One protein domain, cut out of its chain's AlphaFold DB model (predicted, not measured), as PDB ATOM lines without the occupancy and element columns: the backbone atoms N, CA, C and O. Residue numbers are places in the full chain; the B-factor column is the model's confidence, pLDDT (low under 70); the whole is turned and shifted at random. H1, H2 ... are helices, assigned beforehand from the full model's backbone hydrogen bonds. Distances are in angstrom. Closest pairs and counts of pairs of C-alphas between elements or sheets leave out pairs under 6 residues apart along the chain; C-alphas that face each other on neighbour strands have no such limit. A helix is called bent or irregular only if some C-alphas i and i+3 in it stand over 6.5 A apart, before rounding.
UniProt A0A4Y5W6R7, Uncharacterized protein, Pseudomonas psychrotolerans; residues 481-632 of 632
ATOM      1  N   HIS A 481      28.281 -49.773  30.496       67.88
ATOM      2  CA  HIS A 481      29.238 -48.820  31.063       67.88
ATOM      3  C   HIS A 481      29.126 -47.416  30.462       67.88
ATOM      4  O   HIS A 481      30.123 -46.746  30.209       67.88
ATOM      5  N   ALA A 482      27.890 -46.998  30.193       65.50
ATOM      6  CA  ALA A 482      27.583 -45.740  29.527       65.50
ATOM      7  C   ALA A 482      26.496 -44.952  30.269       65.50
ATOM      8  O   ALA A 482      25.816 -44.123  29.672       65.50
ATOM      9  N   TRP A 483      26.262 -45.213  31.559       71.12
ATOM     10  CA  TRP A 483      25.311 -44.402  32.317       71.12
ATOM     11  C   TRP A 483      26.010 -43.138  32.831       71.12
ATOM     12  O   TRP A 483      27.026 -43.270  33.515       71.12
ATOM     13  N   PRO A 484      25.509 -41.932  32.510       65.38
ATOM     14  CA  PRO A 484      26.150 -40.690  32.924       65.38
ATOM     15  C   PRO A 484      25.781 -40.258  34.351       65.38
ATOM     16  O   PRO A 484      24.692 -40.561  34.839       65.38
ATOM     17  N   ASP A 485      26.645 -39.440  34.958       63.31
ATOM     18  CA  ASP A 485      26.400 -38.799  36.261       63.31
ATOM     19  C   ASP A 485      25.375 -37.648  36.189       63.31
ATOM     20  O   ASP A 485      24.800 -37.248  37.203       63.31
ATOM     21  N   ALA A 486      25.090 -37.129  34.988       62.94
ATOM     22  CA  ALA A 486      24.086 -36.093  34.741       62.94
ATOM     23  C   ALA A 486      22.951 -36.602  33.823       62.94
ATOM     24  O   ALA A 486      23.196 -37.405  32.922       62.94
ATOM     25  N   PRO A 487      21.699 -36.134  33.983       59.53
ATOM     26  CA  PRO A 487      20.542 -36.643  33.241       59.53
ATOM     27  C   PRO A 487      20.375 -35.972  31.864       59.53
ATOM     28  O   PRO A 487      19.331 -35.397  31.572       59.53
ATOM     29  N   TRP A 488      21.390 -36.028  31.003       71.25
ATOM     30  CA  TRP A 488      21.345 -35.378  29.684       71.25
ATOM     31  C   TRP A 488      20.778 -36.271  28.574       71.25
ATOM     32  O   TRP A 488      20.430 -35.763  27.514       71.25
ATOM     33  N   LEU A 489      20.623 -37.583  28.790       82.19
ATOM     34  CA  LEU A 489      19.963 -38.458  27.815       82.19
ATOM     35  C   LEU A 489      18.512 -37.995  27.588       82.19
ATOM     36  O   LEU A 489      17.752 -37.911  28.556       82.19
ATOM     37  N   PRO A 490      18.081 -37.745  26.338       86.19
ATOM     38  CA  PRO A 490      16.765 -37.185  26.040       86.19
ATOM     39  C   PRO A 490      15.670 -38.263  26.111       86.19
ATOM     40  O   PRO A 490      14.985 -38.582  25.139       86.19
ATOM     41  N   LEU A 491      15.492 -38.836  27.306       89.06
ATOM     42  CA  LEU A 491      14.516 -39.884  27.618       89.06
ATOM     43  C   LEU A 491      13.066 -39.404  27.462       89.06
ATOM     44  O   LEU A 491      12.153 -40.223  27.398       89.06
ATOM     45  N   HIS A 492      12.839 -38.092  27.399       89.69
ATOM     46  CA  HIS A 492      11.525 -37.500  27.169       89.69
ATOM     47  C   HIS A 492      11.053 -37.640  25.714       89.69
ATOM     48  O   HIS A 492       9.841 -37.670  25.477       89.69
ATOM     49  N   LEU A 493      11.969 -37.811  24.750       88.88
ATOM     50  CA  LEU A 493      11.623 -37.915  23.332       88.88
ATOM     51  C   LEU A 493      10.717 -39.125  23.054       88.88
ATOM     52  O   LEU A 493      10.909 -40.197  23.644       88.88
ATOM     53  N   PRO A 494       9.711 -38.979  22.173       87.81
ATOM     54  CA  PRO A 494       8.737 -40.028  21.911       87.81
ATOM     55  C   PRO A 494       9.390 -41.256  21.266       87.81
ATOM     56  O   PRO A 494      10.210 -41.145  20.360       87.81
ATOM     57  N   LEU A 495       8.965 -42.447  21.699       90.56
ATOM     58  CA  LEU A 495       9.367 -43.701  21.061       90.56
ATOM     59  C   LEU A 495       8.711 -43.832  19.684       90.56
ATOM     60  O   LEU A 495       7.475 -43.796  19.587       90.56
ATOM     61  N   ASP A 496       9.527 -44.069  18.658       91.25
ATOM     62  CA  ASP A 496       9.069 -44.460  17.328       91.25
ATOM     63  C   ASP A 496       8.353 -45.831  17.352       91.25
ATOM     64  O   ASP A 496       8.382 -46.585  18.335       91.25
ATOM     65  N   ARG A 497       7.632 -46.154  16.269       88.62
ATOM     66  CA  ARG A 497       6.847 -47.402  16.194       88.62
ATOM     67  C   ARG A 497       7.738 -48.641  16.265       88.62
ATOM     68  O   ARG A 497       7.353 -49.622  16.892       88.62
ATOM     69  N   THR A 498       8.912 -48.574  15.648       89.81
ATOM     70  CA  THR A 498       9.924 -49.634  15.591       89.81
ATOM     71  C   THR A 498      10.466 -49.972  16.974       89.81
ATOM     72  O   THR A 498      10.386 -51.128  17.377       89.81
ATOM     73  N   THR A 499      10.907 -48.983  17.754       90.44
ATOM     74  CA  THR A 499      11.430 -49.186  19.114       90.44
ATOM     75  C   THR A 499      10.340 -49.646  20.072       90.44
ATOM     76  O   THR A 499      10.574 -50.502  20.926       90.44
ATOM     77  N   ARG A 500       9.111 -49.134  19.921       90.81
ATOM     78  CA  ARG A 500       7.975 -49.553  20.754       90.81
ATOM     79  C   ARG A 500       7.595 -51.021  20.541       90.81
ATOM     80  O   ARG A 500       7.088 -51.640  21.473       90.81
ATOM     81  N   ALA A 501       7.830 -51.570  19.350       90.38
ATOM     82  CA  ALA A 501       7.543 -52.969  19.038       90.38
ATOM     83  C   ALA A 501       8.588 -53.946  19.607       90.38
ATOM     84  O   ALA A 501       8.307 -55.138  19.685       90.38
ATOM     85  N   LEU A 502       9.767 -53.462  20.016       91.38
ATOM     86  CA  LEU A 502      10.827 -54.320  20.539       91.38
ATOM     87  C   LEU A 502      10.448 -54.910  21.908       91.38
ATOM     88  O   LEU A 502       9.898 -54.221  22.782       91.38
ATOM     89  N   ASP A 503      10.779 -56.191  22.080       87.00
ATOM     90  CA  ASP A 503      10.716 -56.914  23.347       87.00
ATOM     91  C   ASP A 503      12.009 -56.743  24.171       87.00
ATOM     92  O   ASP A 503      12.924 -56.010  23.793       87.00
ATOM     93  N   THR A 504      12.079 -57.376  25.349       81.00
ATOM     94  CA  THR A 504      13.219 -57.180  26.268       81.00
ATOM     95  C   THR A 504      14.549 -57.628  25.655       81.00
ATOM     96  O   THR A 504      15.567 -56.964  25.862       81.00
ATOM     97  N   ASP A 505      14.549 -58.738  24.919       78.75
ATOM     98  CA  ASP A 505      15.773 -59.328  24.385       78.75
ATOM     99  C   ASP A 505      16.255 -58.550  23.156       78.75
ATOM    100  O   ASP A 505      17.438 -58.209  23.088       78.75
ATOM    101  N   ALA A 506      15.337 -58.153  22.269       85.50
ATOM    102  CA  ALA A 506      15.640 -57.334  21.099       85.50
ATOM    103  C   ALA A 506      16.165 -55.937  21.480       85.50
ATOM    104  O   ALA A 506      17.104 -55.430  20.862       85.50
ATOM    105  N   VAL A 507      15.614 -55.313  22.534       86.56
ATOM    106  CA  VAL A 507      16.148 -54.042  23.062       86.56
ATOM    107  C   VAL A 507      17.573 -54.221  23.587       86.56
ATOM    108  O   VAL A 507      18.437 -53.392  23.302       86.56
ATOM    109  N   ARG A 508      17.844 -55.297  24.339       81.56
ATOM    110  CA  ARG A 508      19.184 -55.578  24.881       81.56
ATOM    111  C   ARG A 508      20.206 -55.783  23.765       81.56
ATOM    112  O   ARG A 508      21.279 -55.191  23.828       81.56
ATOM    113  N   GLU A 509      19.872 -56.581  22.756       83.81
ATOM    114  CA  GLU A 509      20.746 -56.830  21.608       83.81
ATOM    115  C   GLU A 509      21.055 -55.529  20.856       83.81
ATOM    116  O   GLU A 509      22.212 -55.233  20.557       83.81
ATOM    117  N   ARG A 510      20.040 -54.683  20.631       86.38
ATOM    118  CA  ARG A 510      20.229 -53.399  19.948       86.38
ATOM    119  C   ARG A 510      21.113 -52.435  20.739       86.38
ATOM    120  O   ARG A 510      21.966 -51.782  20.143       86.38
ATOM    121  N   ILE A 511      20.950 -52.376  22.064       85.38
ATOM    122  CA  ILE A 511      21.836 -51.601  22.945       85.38
ATOM    123  C   ILE A 511      23.268 -52.130  22.847       85.38
ATOM    124  O   ILE A 511      24.182 -51.336  22.679       85.38
ATOM    125  N   GLN A 512      23.483 -53.448  22.885       82.69
ATOM    126  CA  GLN A 512      24.824 -54.040  22.782       82.69
ATOM    127  C   GLN A 512      25.505 -53.757  21.435       82.69
ATOM    128  O   GLN A 512      26.710 -53.511  21.399       82.69
ATOM    129  N   LEU A 513      24.744 -53.756  20.337       84.00
ATOM    130  CA  LEU A 513      25.257 -53.392  19.015       84.00
ATOM    131  C   LEU A 513      25.721 -51.930  18.966       84.00
ATOM    132  O   LEU A 513      26.787 -51.645  18.425       84.00
ATOM    133  N   LEU A 514      24.948 -51.014  19.559       82.12
ATOM    134  CA  LEU A 514      25.273 -49.584  19.597       82.12
ATOM    135  C   LEU A 514      26.317 -49.234  20.671       82.12
ATOM    136  O   LEU A 514      27.050 -48.252  20.524       82.12
ATOM    137  N   ALA A 515      26.458 -50.067  21.706       72.50
ATOM    138  CA  ALA A 515      27.380 -49.856  22.818       72.50
ATOM    139  C   ALA A 515      28.842 -49.690  22.362       72.50
ATOM    140  O   ALA A 515      29.593 -48.953  22.999       72.50
ATOM    141  N   ARG A 516      29.240 -50.293  21.225       70.75
ATOM    142  CA  ARG A 516      30.622 -50.278  20.696       70.75
ATOM    143  C   ARG A 516      31.193 -48.900  20.305       70.75
ATOM    144  O   ARG A 516      32.378 -48.828  20.015       70.75
ATOM    145  N   GLY A 517      30.413 -47.820  20.344       73.06
ATOM    146  CA  GLY A 517      30.911 -46.430  20.265       73.06
ATOM    147  C   GLY A 517      30.261 -45.474  21.273       73.06
ATOM    148  O   GLY A 517      30.589 -44.292  21.329       73.06
ATOM    149  N   THR A 518      29.354 -46.000  22.097       76.62
ATOM    150  CA  THR A 518      28.560 -45.223  23.054       76.62
ATOM    151  C   THR A 518      29.468 -44.648  24.146       76.62
ATOM    152  O   THR A 518      29.439 -43.452  24.393       76.62
ATOM    153  N   GLY A 519      30.389 -45.433  24.715       75.81
ATOM    154  CA  GLY A 519      31.310 -44.924  25.745       75.81
ATOM    155  C   GLY A 519      32.146 -43.712  25.298       75.81
ATOM    156  O   GLY A 519      32.258 -42.732  26.032       75.81
ATOM    157  N   SER A 520      32.680 -43.728  24.071       81.31
ATOM    158  CA  SER A 520      33.474 -42.612  23.534       81.31
ATOM    159  C   SER A 520      32.623 -41.398  23.177       81.31
ATOM    160  O   SER A 520      33.020 -40.273  23.466       81.31
ATOM    161  N   ALA A 521      31.438 -41.608  22.590       84.81
ATOM    162  CA  ALA A 521      30.496 -40.517  22.350       84.81
ATOM    163  C   ALA A 521      30.064 -39.856  23.663       84.81
ATOM    164  O   ALA A 521      29.801 -38.659  23.693       84.81
ATOM    165  N   TRP A 522      30.036 -40.613  24.762       80.25
ATOM    166  CA  TRP A 522      29.635 -40.079  26.053       80.25
ATOM    167  C   TRP A 522      30.695 -39.156  26.622       80.25
ATOM    168  O   TRP A 522      30.396 -38.011  26.945       80.25
ATOM    169  N   GLN A 523      31.940 -39.634  26.663       82.81
ATOM    170  CA  GLN A 523      33.086 -38.833  27.091       82.81
ATOM    171  C   GLN A 523      33.225 -37.559  26.254       82.81
ATOM    172  O   GLN A 523      33.546 -36.498  26.785       82.81
ATOM    173  N   GLU A 524      32.977 -37.645  24.948       88.00
ATOM    174  CA  GLU A 524      33.084 -36.481  24.074       88.00
ATOM    175  C   GLU A 524      31.948 -35.480  24.301       88.00
ATOM    176  O   GLU A 524      32.204 -34.288  24.431       88.00
ATOM    177  N   ALA A 525      30.705 -35.938  24.461       85.31
ATOM    178  CA  ALA A 525      29.598 -35.037  24.759       85.31
ATOM    179  C   ALA A 525      29.677 -34.406  26.165       85.31
ATOM    180  O   ALA A 525      29.167 -33.299  26.364       85.31
ATOM    181  N   GLU A 526      30.345 -35.055  27.125       84.12
ATOM    182  CA  GLU A 526      30.669 -34.461  28.426       84.12
ATOM    183  C   GLU A 526      31.701 -33.333  28.286       84.12
ATOM    184  O   GLU A 526      31.493 -32.240  28.815       84.12
ATOM    185  N   LYS A 527      32.765 -33.538  27.495       87.00
ATOM    186  CA  LYS A 527      33.706 -32.457  27.151       87.00
ATOM    187  C   LYS A 527      33.008 -31.319  26.411       87.00
ATOM    188  O   LYS A 527      33.276 -30.155  26.697       87.00
ATOM    189  N   GLU A 528      32.106 -31.630  25.479       88.12
ATOM    190  CA  GLU A 528      31.285 -30.629  24.788       88.12
ATOM    191  C   GLU A 528      30.451 -29.815  25.784       88.12
ATOM    192  O   GLU A 528      30.404 -28.593  25.675       88.12
ATOM    193  N   ALA A 529      29.829 -30.462  26.779       82.19
ATOM    194  CA  ALA A 529      29.060 -29.783  27.822       82.19
ATOM    195  C   ALA A 529      29.947 -28.888  28.709       82.19
ATOM    196  O   ALA A 529      29.590 -27.746  28.980       82.19
ATOM    197  N   GLN A 530      31.141 -29.351  29.093       84.00
ATOM    198  CA  GLN A 530      32.102 -28.541  29.855       84.00
ATOM    199  C   GLN A 530      32.595 -27.322  29.057       84.00
ATOM    200  O   GLN A 530      32.740 -26.231  29.606       84.00
ATOM    201  N   ARG A 531      32.820 -27.482  27.745       86.69
ATOM    202  CA  ARG A 531      33.264 -26.400  26.846       86.69
ATOM    203  C   ARG A 531      32.133 -25.452  26.447       86.69
ATOM    204  O   ARG A 531      32.406 -24.339  26.004       86.69
ATOM    205  N   ARG A 532      30.877 -25.861  26.620       87.00
ATOM    206  CA  ARG A 532      29.684 -25.127  26.191       87.00
ATOM    207  C   ARG A 532      29.618 -23.700  26.728       87.00
ATOM    208  O   ARG A 532      29.364 -22.793  25.948       87.00
ATOM    209  N   CYS A 533      29.904 -23.488  28.014       83.25
ATOM    210  CA  CYS A 533      29.873 -22.150  28.622       83.25
ATOM    211  C   CYS A 533      30.937 -21.218  28.021       83.25
ATOM    212  O   CYS A 533      30.651 -20.070  27.696       83.25
ATOM    213  N   LEU A 534      32.149 -21.737  27.804       84.62
ATOM    214  CA  LEU A 534      33.231 -20.994  27.158       84.62
ATOM    215  C   LEU A 534      32.878 -20.640  25.703       84.62
ATOM    216  O   LEU A 534      33.150 -19.537  25.236       84.62
ATOM    217  N   LEU A 535      32.262 -21.574  24.978       87.00
ATOM    218  CA  LEU A 535      31.821 -21.350  23.604       87.00
ATOM    219  C   LEU A 535      30.657 -20.344  23.518       87.00
ATOM    220  O   LEU A 535      30.646 -19.541  22.589       87.00
ATOM    221  N   ALA A 536      29.743 -20.340  24.497       85.44
ATOM    222  CA  ALA A 536      28.677 -19.342  24.618       85.44
ATOM    223  C   ALA A 536      29.254 -17.928  24.791       85.44
ATOM    224  O   ALA A 536      28.861 -17.007  24.083       85.44
ATOM    225  N   PHE A 537      30.259 -17.774  25.662       83.88
ATOM    226  CA  PHE A 537      30.967 -16.504  25.853       83.88
ATOM    227  C   PHE A 537      31.604 -15.995  24.553       83.88
ATOM    228  O   PHE A 537      31.480 -14.820  24.204       83.88
ATOM    229  N   TYR A 538      32.239 -16.884  23.782       81.62
ATOM    230  CA  TYR A 538      32.770 -16.512  22.471       81.62
ATOM    231  C   TYR A 538      31.677 -16.127  21.466       81.62
ATOM    232  O   TYR A 538      31.917 -15.239  20.647       81.62
ATOM    233  N   GLU A 539      30.500 -16.761  21.494       84.00
ATOM    234  CA  GLU A 539      29.382 -16.352  20.634       84.00
ATOM    235  C   GLU A 539      28.871 -14.954  21.009       84.00
ATOM    236  O   GLU A 539      28.706 -14.130  20.113       84.00
ATOM    237  N   GLU A 540      28.736 -14.632  22.297       83.56
ATOM    238  CA  GLU A 540      28.346 -13.287  22.752       83.56
ATOM    239  C   GLU A 540      29.359 -12.215  22.325       83.56
ATOM    240  O   GLU A 540      29.003 -11.191  21.737       83.56
ATOM    241  N   LEU A 541      30.659 -12.478  22.506       80.50
ATOM    242  CA  LEU A 541      31.712 -11.586  22.010       80.50
ATOM    243  C   LEU A 541      31.654 -11.391  20.490       80.50
ATOM    244  O   LEU A 541      32.011 -10.324  19.989       80.50
ATOM    245  N   HIS A 542      31.235 -12.415  19.745       80.94
ATOM    246  CA  HIS A 542      31.054 -12.323  18.302       80.94
ATOM    247  C   HIS A 542      29.823 -11.489  17.930       80.94
ATOM    248  O   HIS A 542      29.928 -10.629  17.058       80.94
ATOM    249  N   ILE A 543      28.690 -11.704  18.607       83.88
ATOM    250  CA  ILE A 543      27.441 -10.949  18.416       83.88
ATOM    251  C   ILE A 543      27.671  -9.451  18.657       83.88
ATOM    252  O   ILE A 543      27.148  -8.620  17.914       83.88
ATOM    253  N   HIS A 544      28.499  -9.105  19.643       83.81
ATOM    254  CA  HIS A 544      28.821  -7.723  19.998       83.81
ATOM    255  C   HIS A 544      30.036  -7.124  19.256       83.81
ATOM    256  O   HIS A 544      30.461  -6.020  19.588       83.81
ATOM    257  N   ASP A 545      30.605  -7.822  18.263       79.88
ATOM    258  CA  ASP A 545      31.822  -7.431  17.513       79.88
ATOM    259  C   ASP A 545      33.058  -7.147  18.405       79.88
ATOM    260  O   ASP A 545      34.013  -6.467  18.025       79.88
ATOM    261  N   LEU A 546      33.080  -7.724  19.609       77.62
ATOM    262  CA  LEU A 546      34.171  -7.616  20.585       77.62
ATOM    263  C   LEU A 546      35.247  -8.692  20.392       77.62
ATOM    264  O   LEU A 546      36.311  -8.631  21.010       77.62
ATOM    265  N   ALA A 547      35.028  -9.651  19.489       69.31
ATOM    266  CA  ALA A 547      35.970 -10.730  19.190       69.31
ATOM    267  C   ALA A 547      37.380 -10.233  18.791       69.31
ATOM    268  O   ALA A 547      38.367 -10.933  19.009       69.31
ATOM    269  N   ARG A 548      37.499  -9.011  18.240       67.69
ATOM    270  CA  ARG A 548      38.783  -8.377  17.871       67.69
ATOM    271  C   ARG A 548      39.571  -7.824  19.067       67.69
ATOM    272  O   ARG A 548      40.764  -7.547  18.924       67.69
ATOM    273  N   ALA A 549      38.923  -7.635  20.217       66.00
ATOM    274  CA  ALA A 549      39.524  -7.049  21.415       66.00
ATOM    275  C   ALA A 549      40.253  -8.083  22.294       66.00
ATOM    276  O   ALA A 549      41.120  -7.712  23.085       66.00
ATOM    277  N   VAL A 550      39.956  -9.376  22.131       66.25
ATOM    278  CA  VAL A 550      40.560 -10.456  22.922       66.25
ATOM    279  C   VAL A 550      41.984 -10.748  22.426       66.25
ATOM    280  O   VAL A 550      42.178 -11.220  21.305       66.25
ATOM    281  N   ARG A 551      43.006 -10.479  23.255       56.00
ATOM    282  CA  ARG A 551      44.423 -10.808  22.987       56.00
ATOM    283  C   ARG A 551      44.960 -11.749  24.076       56.00
ATOM    284  O   ARG A 551      44.958 -11.372  25.240       56.00
ATOM    285  N   GLY A 552      45.438 -12.942  23.707       60.00
ATOM    286  CA  GLY A 552      45.996 -13.934  24.644       60.00
ATOM    287  C   GLY A 552      46.064 -15.359  24.074       60.00
ATOM    288  O   GLY A 552      45.747 -15.578  22.901       60.00
ATOM    289  N   GLU A 553      46.488 -16.327  24.897       44.91
ATOM    290  CA  GLU A 553      46.398 -17.762  24.585       44.91
ATOM    291  C   GLU A 553      44.921 -18.183  24.548       44.91
ATOM    292  O   GLU A 553      44.253 -18.245  25.572       44.91
ATOM    293  N   GLY A 554      44.396 -18.399  23.338       55.84
ATOM    294  CA  GLY A 554      42.963 -18.612  23.098       55.84
ATOM    295  C   GLY A 554      42.408 -17.690  22.014       55.84
ATOM    296  O   GLY A 554      41.398 -17.023  22.215       55.84
ATOM    297  N   ARG A 555      43.082 -17.605  20.857       60.97
ATOM    298  CA  ARG A 555      42.584 -16.816  19.718       60.97
ATOM    299  C   ARG A 555      41.155 -17.246  19.381       60.97
ATOM    300  O   ARG A 555      40.907 -18.435  19.188       60.97
ATOM    301  N   PHE A 556      40.248 -16.275  19.268       65.88
ATOM    302  CA  PHE A 556      38.888 -16.497  18.786       65.88
ATOM    303  C   PHE A 556      38.934 -17.248  17.446       65.88
ATOM    304  O   PHE A 556      39.431 -16.724  16.446       65.88
ATOM    305  N   ASN A 557      38.453 -18.493  17.436       77.81
ATOM    306  CA  ASN A 557      38.314 -19.283  16.222       77.81
ATOM    307  C   ASN A 557      36.911 -19.021  15.650       77.81
ATOM    308  O   ASN A 557      35.928 -19.267  16.351       77.81
ATOM    309  N   PRO A 558      36.775 -18.587  14.383       76.75
ATOM    310  CA  PRO A 558      35.470 -18.389  13.746       76.75
ATOM    311  C   PRO A 558      34.606 -19.664  13.669       76.75
ATOM    312  O   PRO A 558      33.432 -19.594  13.315       76.75
ATOM    313  N   GLN A 559      35.160 -20.835  13.996       83.31
ATOM    314  CA  GLN A 559      34.417 -22.087  14.132       83.31
ATOM    315  C   GLN A 559      33.696 -22.231  15.485       83.31
ATOM    316  O   GLN A 559      32.733 -22.992  15.546       83.31
ATOM    317  N   HIS A 560      34.082 -21.490  16.533       85.81
ATOM    318  CA  HIS A 560      33.483 -21.607  17.872       85.81
ATOM    319  C   HIS A 560      31.962 -21.352  17.896       85.81
ATOM    320  O   HIS A 560      31.263 -22.163  18.499       85.81
ATOM    321  N   PRO A 561      31.398 -20.340  17.198       84.69
ATOM    322  CA  PRO A 561      29.940 -20.170  17.141       84.69
ATOM    323  C   PRO A 561      29.225 -21.344  16.456       84.69
ATOM    324  O   PRO A 561      28.118 -21.722  16.832       84.69
ATOM    325  N   ARG A 562      29.858 -21.967  15.449       87.69
ATOM    326  CA  ARG A 562      29.297 -23.155  14.781       87.69
ATOM    327  C   ARG A 562      29.334 -24.374  15.696       87.69
ATOM    328  O   ARG A 562      28.358 -25.116  15.744       87.69
ATOM    329  N   GLU A 563      30.437 -24.562  16.415       88.75
ATOM    330  CA  GLU A 563      30.601 -25.623  17.412       88.75
ATOM    331  C   GLU A 563      29.574 -25.466  18.541       88.75
ATOM    332  O   GLU A 563      28.853 -26.414  18.844       88.75
ATOM    333  N   PHE A 564      29.411 -24.254  19.081       89.50
ATOM    334  CA  PHE A 564      28.400 -23.952  20.094       89.50
ATOM    335  C   PHE A 564      26.986 -24.313  19.632       89.50
ATOM    336  O   PHE A 564      26.280 -25.057  20.315       89.50
ATOM    337  N   ARG A 565      26.586 -23.852  18.438       89.00
ATOM    338  CA  ARG A 565      25.263 -24.157  17.875       89.00
ATOM    339  C   ARG A 565      25.067 -25.645  17.640       89.00
ATOM    340  O   ARG A 565      23.979 -26.152  17.902       89.00
ATOM    341  N   ALA A 566      26.096 -26.356  17.179       90.12
ATOM    342  CA  ALA A 566      26.030 -27.804  17.015       90.12
ATOM    343  C   ALA A 566      25.825 -28.520  18.362       90.12
ATOM    344  O   ALA A 566      25.068 -29.486  18.426       90.12
ATOM    345  N   ILE A 567      26.437 -28.030  19.445       88.56
ATOM    346  CA  ILE A 567      26.239 -28.561  20.801       88.56
ATOM    347  C   ILE A 567      24.828 -28.220  21.323       88.56
ATOM    348  O   ILE A 567      24.149 -29.115  21.825       88.56
ATOM    349  N   ASP A 568      24.353 -26.975  21.170       86.50
ATOM    350  CA  ASP A 568      23.007 -26.532  21.606       86.50
ATOM    351  C   ASP A 568      21.881 -27.280  20.905       86.50
ATOM    352  O   ASP A 568      20.926 -27.727  21.538       86.50
ATOM    353  N   THR A 569      22.037 -27.503  19.606       87.75
ATOM    354  CA  THR A 569      21.039 -28.196  18.787       87.75
ATOM    355  C   THR A 569      21.218 -29.712  18.752       87.75
ATOM    356  O   THR A 569      20.508 -30.389  18.009       87.75
ATOM    357  N   TRP A 570      22.138 -30.267  19.552       88.06
ATOM    358  CA  TRP A 570      22.425 -31.707  19.610       88.06
ATOM    359  C   TRP A 570      22.868 -32.330  18.270       88.06
ATOM    360  O   TRP A 570      22.650 -33.513  18.007       88.06
ATOM    361  N   GLN A 571      23.519 -31.554  17.406       91.06
ATOM    362  CA  GLN A 571      23.962 -31.970  16.070       91.06
ATOM    363  C   GLN A 571      25.394 -32.520  16.027       91.06
ATOM    364  O   GLN A 571      25.854 -32.937  14.963       91.06
ATOM    365  N   THR A 572      26.114 -32.553  17.151       91.25
ATOM    366  CA  THR A 572      27.460 -33.141  17.186       91.25
ATOM    367  C   THR A 572      27.415 -34.658  16.947       91.25
ATOM    368  O   THR A 572      26.442 -35.316  17.331       91.25
ATOM    369  N   PRO A 573      28.454 -35.260  16.329       90.75
ATOM    370  CA  PRO A 573      28.492 -36.702  16.076       90.75
ATOM    371  C   PRO A 573      28.283 -37.540  17.340       90.75
ATOM    372  O   PRO A 573      27.571 -38.543  17.304       90.75
ATOM    373  N   ALA A 574      28.847 -37.094  18.467       88.12
ATOM    374  CA  ALA A 574      28.632 -37.698  19.771       88.12
ATOM    375  C   ALA A 574      27.142 -37.680  20.151       88.12
ATOM    376  O   ALA A 574      26.536 -38.736  20.350       88.12
ATOM    377  N   ARG A 575      26.510 -36.497  20.167       87.88
ATOM    378  CA  ARG A 575      25.093 -36.310  20.539       87.88
ATOM    379  C   ARG A 575      24.109 -37.018  19.614       87.88
ATOM    380  O   ARG A 575      23.072 -37.489  20.075       87.88
ATOM    381  N   GLN A 576      24.441 -37.179  18.339       90.12
ATOM    382  CA  GLN A 576      23.639 -37.973  17.408       90.12
ATOM    383  C   GLN A 576      23.672 -39.473  17.745       90.12
ATOM    384  O   GLN A 576      22.638 -40.141  17.702       90.12
ATOM    385  N   GLN A 577      24.824 -40.006  18.164       87.56
ATOM    386  CA  GLN A 577      24.914 -41.393  18.643       87.56
ATOM    387  C   GLN A 577      24.124 -41.599  19.947       87.56
ATOM    388  O   GLN A 577      23.447 -42.616  20.112       87.56
ATOM    389  N   LEU A 578      24.129 -40.603  20.836       86.56
ATOM    390  CA  LEU A 578      23.301 -40.566  22.048       86.56
ATOM    391  C   LEU A 578      21.803 -40.565  21.764       86.56
ATOM    392  O   LEU A 578      21.048 -41.331  22.366       86.56
ATOM    393  N   LEU A 579      21.371 -39.723  20.827       88.81
ATOM    394  CA  LEU A 579      19.982 -39.647  20.386       88.81
ATOM    395  C   LEU A 579      19.491 -40.987  19.830       88.81
ATOM    396  O   LEU A 579      18.341 -41.356  20.062       88.81
ATOM    397  N   ALA A 580      20.362 -41.745  19.160       88.19
ATOM    398  CA  ALA A 580      20.021 -43.062  18.634       88.19
ATOM    399  C   ALA A 580      19.800 -44.122  19.732       88.19
ATOM    400  O   ALA A 580      18.988 -45.030  19.543       88.19
ATOM    401  N   ILE A 581      20.485 -44.025  20.882       88.06
ATOM    402  CA  ILE A 581      20.350 -45.012  21.967       88.06
ATOM    403  C   ILE A 581      19.273 -44.644  22.998       88.06
ATOM    404  O   ILE A 581      18.703 -45.537  23.630       88.06
ATOM    405  N   ALA A 582      18.979 -43.352  23.190       89.25
ATOM    406  CA  ALA A 582      18.066 -42.882  24.239       89.25
ATOM    407  C   ALA A 582      16.677 -43.560  24.206       89.25
ATOM    408  O   ALA A 582      16.202 -43.996  25.265       89.25
ATOM    409  N   PRO A 583      16.039 -43.759  23.029       91.69
ATOM    410  CA  PRO A 583      14.773 -44.482  22.926       91.69
ATOM    411  C   PRO A 583      14.868 -45.938  23.406       91.69
ATOM    412  O   PRO A 583      13.921 -46.459  23.995       91.69
ATOM    413  N   LEU A 584      16.014 -46.598  23.206       90.31
ATOM    414  CA  LEU A 584      16.223 -47.986  23.626       90.31
ATOM    415  C   LEU A 584      16.323 -48.098  25.149       90.31
ATOM    416  O   LEU A 584      15.681 -48.974  25.733       90.31
ATOM    417  N   TYR A 585      17.051 -47.193  25.814       89.00
ATOM    418  CA  TYR A 585      17.081 -47.155  27.282       89.00
ATOM    419  C   TYR A 585      15.708 -46.835  27.867       89.00
ATOM    420  O   TYR A 585      15.262 -47.539  28.775       89.00
ATOM    421  N   ARG A 586      14.994 -45.848  27.306       91.12
ATOM    422  CA  ARG A 586      13.614 -45.541  27.708       91.12
ATOM    423  C   ARG A 586      12.726 -46.780  27.602       91.12
ATOM    424  O   ARG A 586      12.070 -47.147  28.573       91.12
ATOM    425  N   ARG A 587      12.738 -47.456  26.449       92.31
ATOM    426  CA  ARG A 587      11.940 -48.667  26.222       92.31
ATOM    427  C   ARG A 587      12.298 -49.775  27.210       92.31
ATOM    428  O   ARG A 587      11.406 -50.445  27.723       92.31
ATOM    429  N   ARG A 588      13.586 -49.957  27.505       89.25
ATOM    430  CA  ARG A 588      14.056 -50.949  28.478       89.25
ATOM    431  C   ARG A 588      13.552 -50.655  29.891       89.25
ATOM    432  O   ARG A 588      13.133 -51.588  30.573       89.25
ATOM    433  N   ILE A 589      13.550 -49.387  30.311       87.81
ATOM    434  CA  ILE A 589      12.994 -48.957  31.603       87.81
ATOM    435  C   ILE A 589      11.478 -49.195  31.633       87.81
ATOM    436  O   ILE A 589      10.977 -49.805  32.573       87.81
ATOM    437  N   GLU A 590      10.746 -48.805  30.582       90.12
ATOM    438  CA  GLU A 590       9.299 -49.041  30.478       90.12
ATOM    439  C   GLU A 590       8.951 -50.541  30.555       90.12
ATOM    440  O   GLU A 590       8.018 -50.927  31.260       90.12
ATOM    441  N   LEU A 591       9.727 -51.405  29.887       84.94
ATOM    442  CA  LEU A 591       9.573 -52.863  29.953       84.94
ATOM    443  C   LEU A 591       9.904 -53.430  31.342       84.94
ATOM    444  O   LEU A 591       9.231 -54.358  31.794       84.94
ATOM    445  N   ALA A 592      10.902 -52.879  32.038       80.88
ATOM    446  CA  ALA A 592      11.223 -53.267  33.410       80.88
ATOM    447  C   ALA A 592      10.095 -52.875  34.379       80.88
ATOM    448  O   ALA A 592       9.634 -53.708  35.156       80.88
ATOM    449  N   LEU A 593       9.570 -51.651  34.261       82.00
ATOM    450  CA  LEU A 593       8.452 -51.138  35.063       82.00
ATOM    451  C   LEU A 593       7.100 -51.774  34.708       82.00
ATOM    452  O   LEU A 593       6.138 -51.669  35.480       82.00
ATOM    453  N   ALA A 594       6.980 -52.419  33.547       78.69
ATOM    454  CA  ALA A 594       5.805 -53.205  33.184       78.69
ATOM    455  C   ALA A 594       5.687 -54.485  34.033       78.69
ATOM    456  O   ALA A 594       4.568 -54.946  34.272       78.69
ATOM    457  N   ARG A 595       6.810 -55.012  34.542       71.50
ATOM    458  CA  ARG A 595       6.842 -56.199  35.407       71.50
ATOM    459  C   ARG A 595       6.331 -55.858  36.819       71.50
ATOM    460  O   ARG A 595       6.547 -54.742  37.296       71.50
ATOM    461  N   PRO A 596       5.635 -56.784  37.497       48.31
ATOM    462  CA  PRO A 596       5.266 -56.611  38.896       48.31
ATOM    463  C   PRO A 596       6.525 -56.762  39.757       48.31
ATOM    464  O   PRO A 596       7.000 -57.873  39.976       48.31
ATOM    465  N   LEU A 597       7.085 -55.633  40.188       55.06
ATOM    466  CA  LEU A 597       8.229 -55.566  41.095       55.06
ATOM    467  C   LEU A 597       7.806 -54.848  42.390       55.06
ATOM    468  O   LEU A 597       6.981 -53.933  42.325       55.06
ATOM    469  N   PRO A 598       8.335 -55.236  43.557       43.22
ATOM    470  CA  PRO A 598       8.157 -54.471  44.789       43.22
ATOM    471  C   PRO A 598       8.751 -53.060  44.640       43.22
ATOM    472  O   PRO A 598       9.724 -52.862  43.914       43.22
ATOM    473  N   GLY A 599       8.116 -52.050  45.246       60.59
ATOM    474  CA  GLY A 599       8.508 -50.639  45.080       60.59
ATOM    475  C   GLY A 599       8.168 -50.024  43.710       60.59
ATOM    476  O   GLY A 599       8.651 -48.941  43.379       60.59
ATOM    477  N   ARG A 600       7.326 -50.680  42.891       65.12
ATOM    478  CA  ARG A 600       6.954 -50.219  41.537       65.12
ATOM    479  C   ARG A 600       6.384 -48.805  41.493       65.12
ATOM    480  O   ARG A 600       6.594 -48.121  40.497       65.12
ATOM    481  N   GLU A 601       5.636 -48.385  42.508       70.06
ATOM    482  CA  GLU A 601       5.086 -47.024  42.558       70.06
ATOM    483  C   GLU A 601       6.201 -45.992  42.696       70.06
ATOM    484  O   GLU A 601       6.342 -45.142  41.821       70.06
ATOM    485  N   GLN A 602       7.088 -46.171  43.676       74.00
ATOM    486  CA  GLN A 602       8.262 -45.320  43.841       74.00
ATOM    487  C   GLN A 602       9.161 -45.342  42.596       74.00
ATOM    488  O   GLN A 602       9.605 -44.296  42.136       74.00
ATOM    489  N   ALA A 603       9.378 -46.509  41.982       76.94
ATOM    490  CA  ALA A 603      10.155 -46.618  40.748       76.94
ATOM    491  C   ALA A 603       9.486 -45.901  39.558       76.94
ATOM    492  O   ALA A 603      10.175 -45.299  38.733       76.94
ATOM    493  N   ARG A 604       8.150 -45.930  39.461       82.00
ATOM    494  CA  ARG A 604       7.387 -45.173  38.454       82.00
ATOM    495  C   ARG A 604       7.470 -43.675  38.696       82.00
ATOM    496  O   ARG A 604       7.590 -42.932  37.726       82.00
ATOM    497  N   ASP A 605       7.425 -43.240  39.947       83.12
ATOM    498  CA  ASP A 605       7.554 -41.828  40.296       83.12
ATOM    499  C   ASP A 605       8.974 -41.322  40.033       83.12
ATOM    500  O   ASP A 605       9.137 -40.307  39.359       83.12
ATOM    501  N   CYS A 606      10.004 -42.088  40.405       83.75
ATOM    502  CA  CYS A 606      11.389 -41.814  40.022       83.75
ATOM    503  C   CYS A 606      11.558 -41.767  38.499       83.75
ATOM    504  O   CYS A 606      12.214 -40.869  37.982       83.75
ATOM    505  N   TYR A 607      10.938 -42.685  37.756       87.75
ATOM    506  CA  TYR A 607      10.982 -42.663  36.294       87.75
ATOM    507  C   TYR A 607      10.308 -41.415  35.707       87.75
ATOM    508  O   TYR A 607      10.876 -40.780  34.820       87.75
ATOM    509  N   ARG A 608       9.136 -41.021  36.219       89.44
ATOM    510  CA  ARG A 608       8.467 -39.767  35.827       89.44
ATOM    511  C   ARG A 608       9.356 -38.557  36.105       89.44
ATOM    512  O   ARG A 608       9.471 -37.692  35.240       89.44
ATOM    513  N   LEU A 609      10.005 -38.521  37.268       87.94
ATOM    514  CA  LEU A 609      10.951 -37.470  37.639       87.94
ATOM    515  C   LEU A 609      12.155 -37.440  36.696       87.94
ATOM    516  O   LEU A 609      12.482 -36.376  36.190       87.94
ATOM    517  N   ILE A 610      12.768 -38.586  36.389       86.56
ATOM    518  CA  ILE A 610      13.900 -38.677  35.453       86.56
ATOM    519  C   ILE A 610      13.504 -38.179  34.059       86.56
ATOM    520  O   ILE A 610      14.243 -37.409  33.453       86.56
ATOM    521  N   VAL A 611      12.331 -38.575  33.555       88.88
ATOM    522  CA  VAL A 611      11.824 -38.100  32.258       88.88
ATOM    523  C   VAL A 611      11.594 -36.589  32.281       88.88
ATOM    524  O   VAL A 611      11.981 -35.908  31.334       88.88
ATOM    525  N   LYS A 612      11.020 -36.052  33.366       89.44
ATOM    526  CA  LYS A 612      10.792 -34.609  33.502       89.44
ATOM    527  C   LYS A 612      12.098 -33.826  33.627       89.44
ATOM    528  O   LYS A 612      12.240 -32.776  33.013       89.44
ATOM    529  N   LEU A 613      13.072 -34.345  34.370       86.62
ATOM    530  CA  LEU A 613      14.405 -33.755  34.475       86.62
ATOM    531  C   LEU A 613      15.116 -33.745  33.118       86.62
ATOM    532  O   LEU A 613      15.693 -32.729  32.757       86.62
ATOM    533  N   ALA A 614      15.014 -34.828  32.341       87.12
ATOM    534  CA  ALA A 614      15.579 -34.897  30.995       87.12
ATOM    535  C   ALA A 614      14.939 -33.893  30.019       87.12
ATOM    536  O   ALA A 614      15.588 -33.470  29.069       87.12
ATOM    537  N   GLU A 615      13.662 -33.545  30.208       89.75
ATOM    538  CA  GLU A 615      12.963 -32.509  29.430       89.75
ATOM    539  C   GLU A 615      13.471 -31.103  29.777       89.75
ATOM    540  O   GLU A 615      13.717 -30.302  28.882       89.75
ATOM    541  N   LEU A 616      13.672 -30.820  31.068       89.12
ATOM    542  CA  LEU A 616      14.106 -29.503  31.557       89.12
ATOM    543  C   LEU A 616      15.621 -29.277  31.445       89.12
ATOM    544  O   LEU A 616      16.091 -28.147  31.566       89.12
ATOM    545  N   TYR A 617      16.407 -30.332  31.227       85.12
ATOM    546  CA  TYR A 617      17.869 -30.261  31.230       85.12
ATOM    547  C   TYR A 617      18.463 -29.199  30.279       85.12
ATOM    548  O   TYR A 617      19.355 -28.469  30.714       85.12
ATOM    549  N   PRO A 618      17.982 -29.025  29.028       84.62
ATOM    550  CA  PRO A 618      18.494 -27.975  28.142       84.62
ATOM    551  C   PRO A 618      18.319 -26.557  28.709       84.62
ATOM    552  O   PRO A 618      19.180 -25.703  28.515       84.62
ATOM    553  N   GLU A 619      17.232 -26.301  29.441       86.81
ATOM    554  CA  GLU A 619      16.998 -25.010  30.098       86.81
ATOM    555  C   GLU A 619      17.951 -24.804  31.278       86.81
ATOM    556  O   GLU A 619      18.465 -23.705  31.477       86.81
ATOM    557  N   VAL A 620      18.245 -25.869  32.031       84.12
ATOM    558  CA  VAL A 620      19.220 -25.837  33.132       84.12
ATOM    559  C   VAL A 620      20.622 -25.495  32.622       84.12
ATOM    560  O   VAL A 620      21.318 -24.705  33.260       84.12
ATOM    561  N   GLU A 621      21.031 -26.046  31.478       81.69
ATOM    562  CA  GLU A 621      22.310 -25.709  30.835       81.69
ATOM    563  C   GLU A 621      22.355 -24.228  30.434       81.69
ATOM    564  O   GLU A 621      23.267 -23.514  30.846       81.69
ATOM    565  N   ARG A 622      21.306 -23.717  29.776       84.69
ATOM    566  CA  ARG A 622      21.210 -22.291  29.413       84.69
ATOM    567  C   ARG A 622      21.213 -21.359  30.627       84.69
ATOM    568  O   ARG A 622      21.818 -20.292  30.591       84.69
ATOM    569  N   LEU A 623      20.578 -21.755  31.731       85.06
ATOM    570  CA  LEU A 623      20.618 -20.995  32.986       85.06
ATOM    571  C   LEU A 623      22.016 -20.998  33.622       85.06
ATOM    572  O   LEU A 623      22.428 -19.989  34.199       85.06
ATOM    573  N   ARG A 624      22.755 -22.112  33.531       82.44
ATOM    574  CA  ARG A 624      24.155 -22.188  33.982       82.44
ATOM    575  C   ARG A 624      25.054 -21.286  33.141       82.44
ATOM    576  O   ARG A 624      25.853 -20.559  33.725       82.44
ATOM    577  N   GLU A 625      24.873 -21.296  31.823       84.50
ATOM    578  CA  GLU A 625      25.561 -20.400  30.887       84.50
ATOM    579  C   GLU A 625      25.304 -18.935  31.258       84.50
ATOM    580  O   GLU A 625      26.243 -18.214  31.582       84.50
ATOM    581  N   ALA A 626      24.034 -18.516  31.327       83.19
ATOM    582  CA  ALA A 626      23.660 -17.142  31.659       83.19
ATOM    583  C   ALA A 626      24.224 -16.687  33.016       83.19
ATOM    584  O   ALA A 626      24.688 -15.560  33.161       83.19
ATOM    585  N   ARG A 627      24.237 -17.568  34.025       81.94
ATOM    586  CA  ARG A 627      24.808 -17.257  35.343       81.94
ATOM    587  C   ARG A 627      26.317 -17.014  35.295       81.94
ATOM    588  O   ARG A 627      26.805 -16.198  36.077       81.94
ATOM    589  N   LEU A 628      27.049 -17.760  34.472       77.31
ATOM    590  CA  LEU A 628      28.495 -17.593  34.321       77.31
ATOM    591  C   LEU A 628      28.812 -16.332  33.513       77.31
ATOM    592  O   LEU A 628      29.637 -15.546  33.956       77.31
ATOM    593  N   LEU A 629      28.065 -16.081  32.435       75.62
ATOM    594  CA  LEU A 629      28.192 -14.876  31.606       75.62
ATOM    595  C   LEU A 629      27.877 -13.568  32.349       75.62
ATOM    596  O   LEU A 629      28.361 -12.520  31.958       75.62
ATOM    597  N   VAL A 630      27.049 -13.605  33.398       73.00
ATOM    598  CA  VAL A 630      26.751 -12.427  34.242       73.00
ATOM    599  C   VAL A 630      27.815 -12.204  35.328       73.00
ATOM    600  O   VAL A 630      27.887 -11.123  35.914       73.00
ATOM    601  N   LYS A 631      28.596 -13.235  35.666       59.12
ATOM    602  CA  LYS A 631      29.620 -13.173  36.720       59.12
ATOM    603  C   LYS A 631      30.996 -12.743  36.213       59.12
ATOM    604  O   LYS A 631      31.765 -12.229  37.024       59.12
ATOM    605  N   GLU A 632      31.299 -13.028  34.955       50.12
ATOM    606  CA  GLU A 632      32.511 -12.605  34.240       50.12
ATOM    607  C   GLU A 632      32.242 -11.331  33.439       50.12
ATOM    608  O   GLU A 632      33.172 -10.494  33.361       50.12
TER     609      GLU A 632
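This is residues 481 to 632 of the 632 residues of an uncharacterized protein of Pseudomonas psychrotolerans (UniProt A0A4Y5W6R7). Bent helix H2 runs along a loose rod; H3 and bent H4 return packed on it, and bent H5 folds back from H4 until H5b reaches H2b. The 152 residues printed include five named helices, H1 to H5 in order, all helix; radius of gyration of the C-alphas 18.8 A, spans 62 by 31 by 26 A.

Find C-alpha 504 at (13.219, -57.180, 26.268), where H2, residues 504 to 543, begins. By hydrogen bonds H2, H4 (573 to 594) and H5 (600 to 629) were each assigned as one helix, but are bent: C-alphas 516 and 519 are 7.4 A apart, 580 and 583 6.9 A, 615 and 618 7.3 A. Their arms are H2a (504 to 516, 19.5 A), H2b (519 to 543, 35.0 A; irregular, C-alphas 530 and 533 6.9 A apart), H4a (573 to 580), H4b (583 to 594), H5a (600 to 615, 22.3 A) and H5b (618 to 629), which ends with C-alpha 629 at (28.192, -14.876, 31.606). H1 is residues 497 to 501, H3 560 to 568.

Look along H2b: residues 528 to 539 alone touch H3, closest C-alphas Glu 539 and Pro 561, 5.2 A; 520 to 525 alone touch H4a, Ala 521 and Ala 574, 4.3 A; 532 to 537 alone touch H5b, Cys 533 and Glu 625, 5.2 A. O i to N i+4 pairs are within hydrogen-bond range throughout H1, H3, H4a, H4b, H5a and H5b, in H2a 8 of 9, in H2b 19 of 21. H4b and H5a, a hairpin, only just touch, with 3 pairs of C-alphas within 8 A, closest Leu 593 and Arg 600, 6.7 A. H1 touches H4b, closest C-alphas Thr 499 and Leu 584, 6.7 A.

The C-alphas of Ala 549 and Pro 596, farthest apart, are 62.7 A apart. The printed part has no cut; the link H2 to H3 is long. Look for pLDDT under 70 at 23 residues, among them 547 to 556.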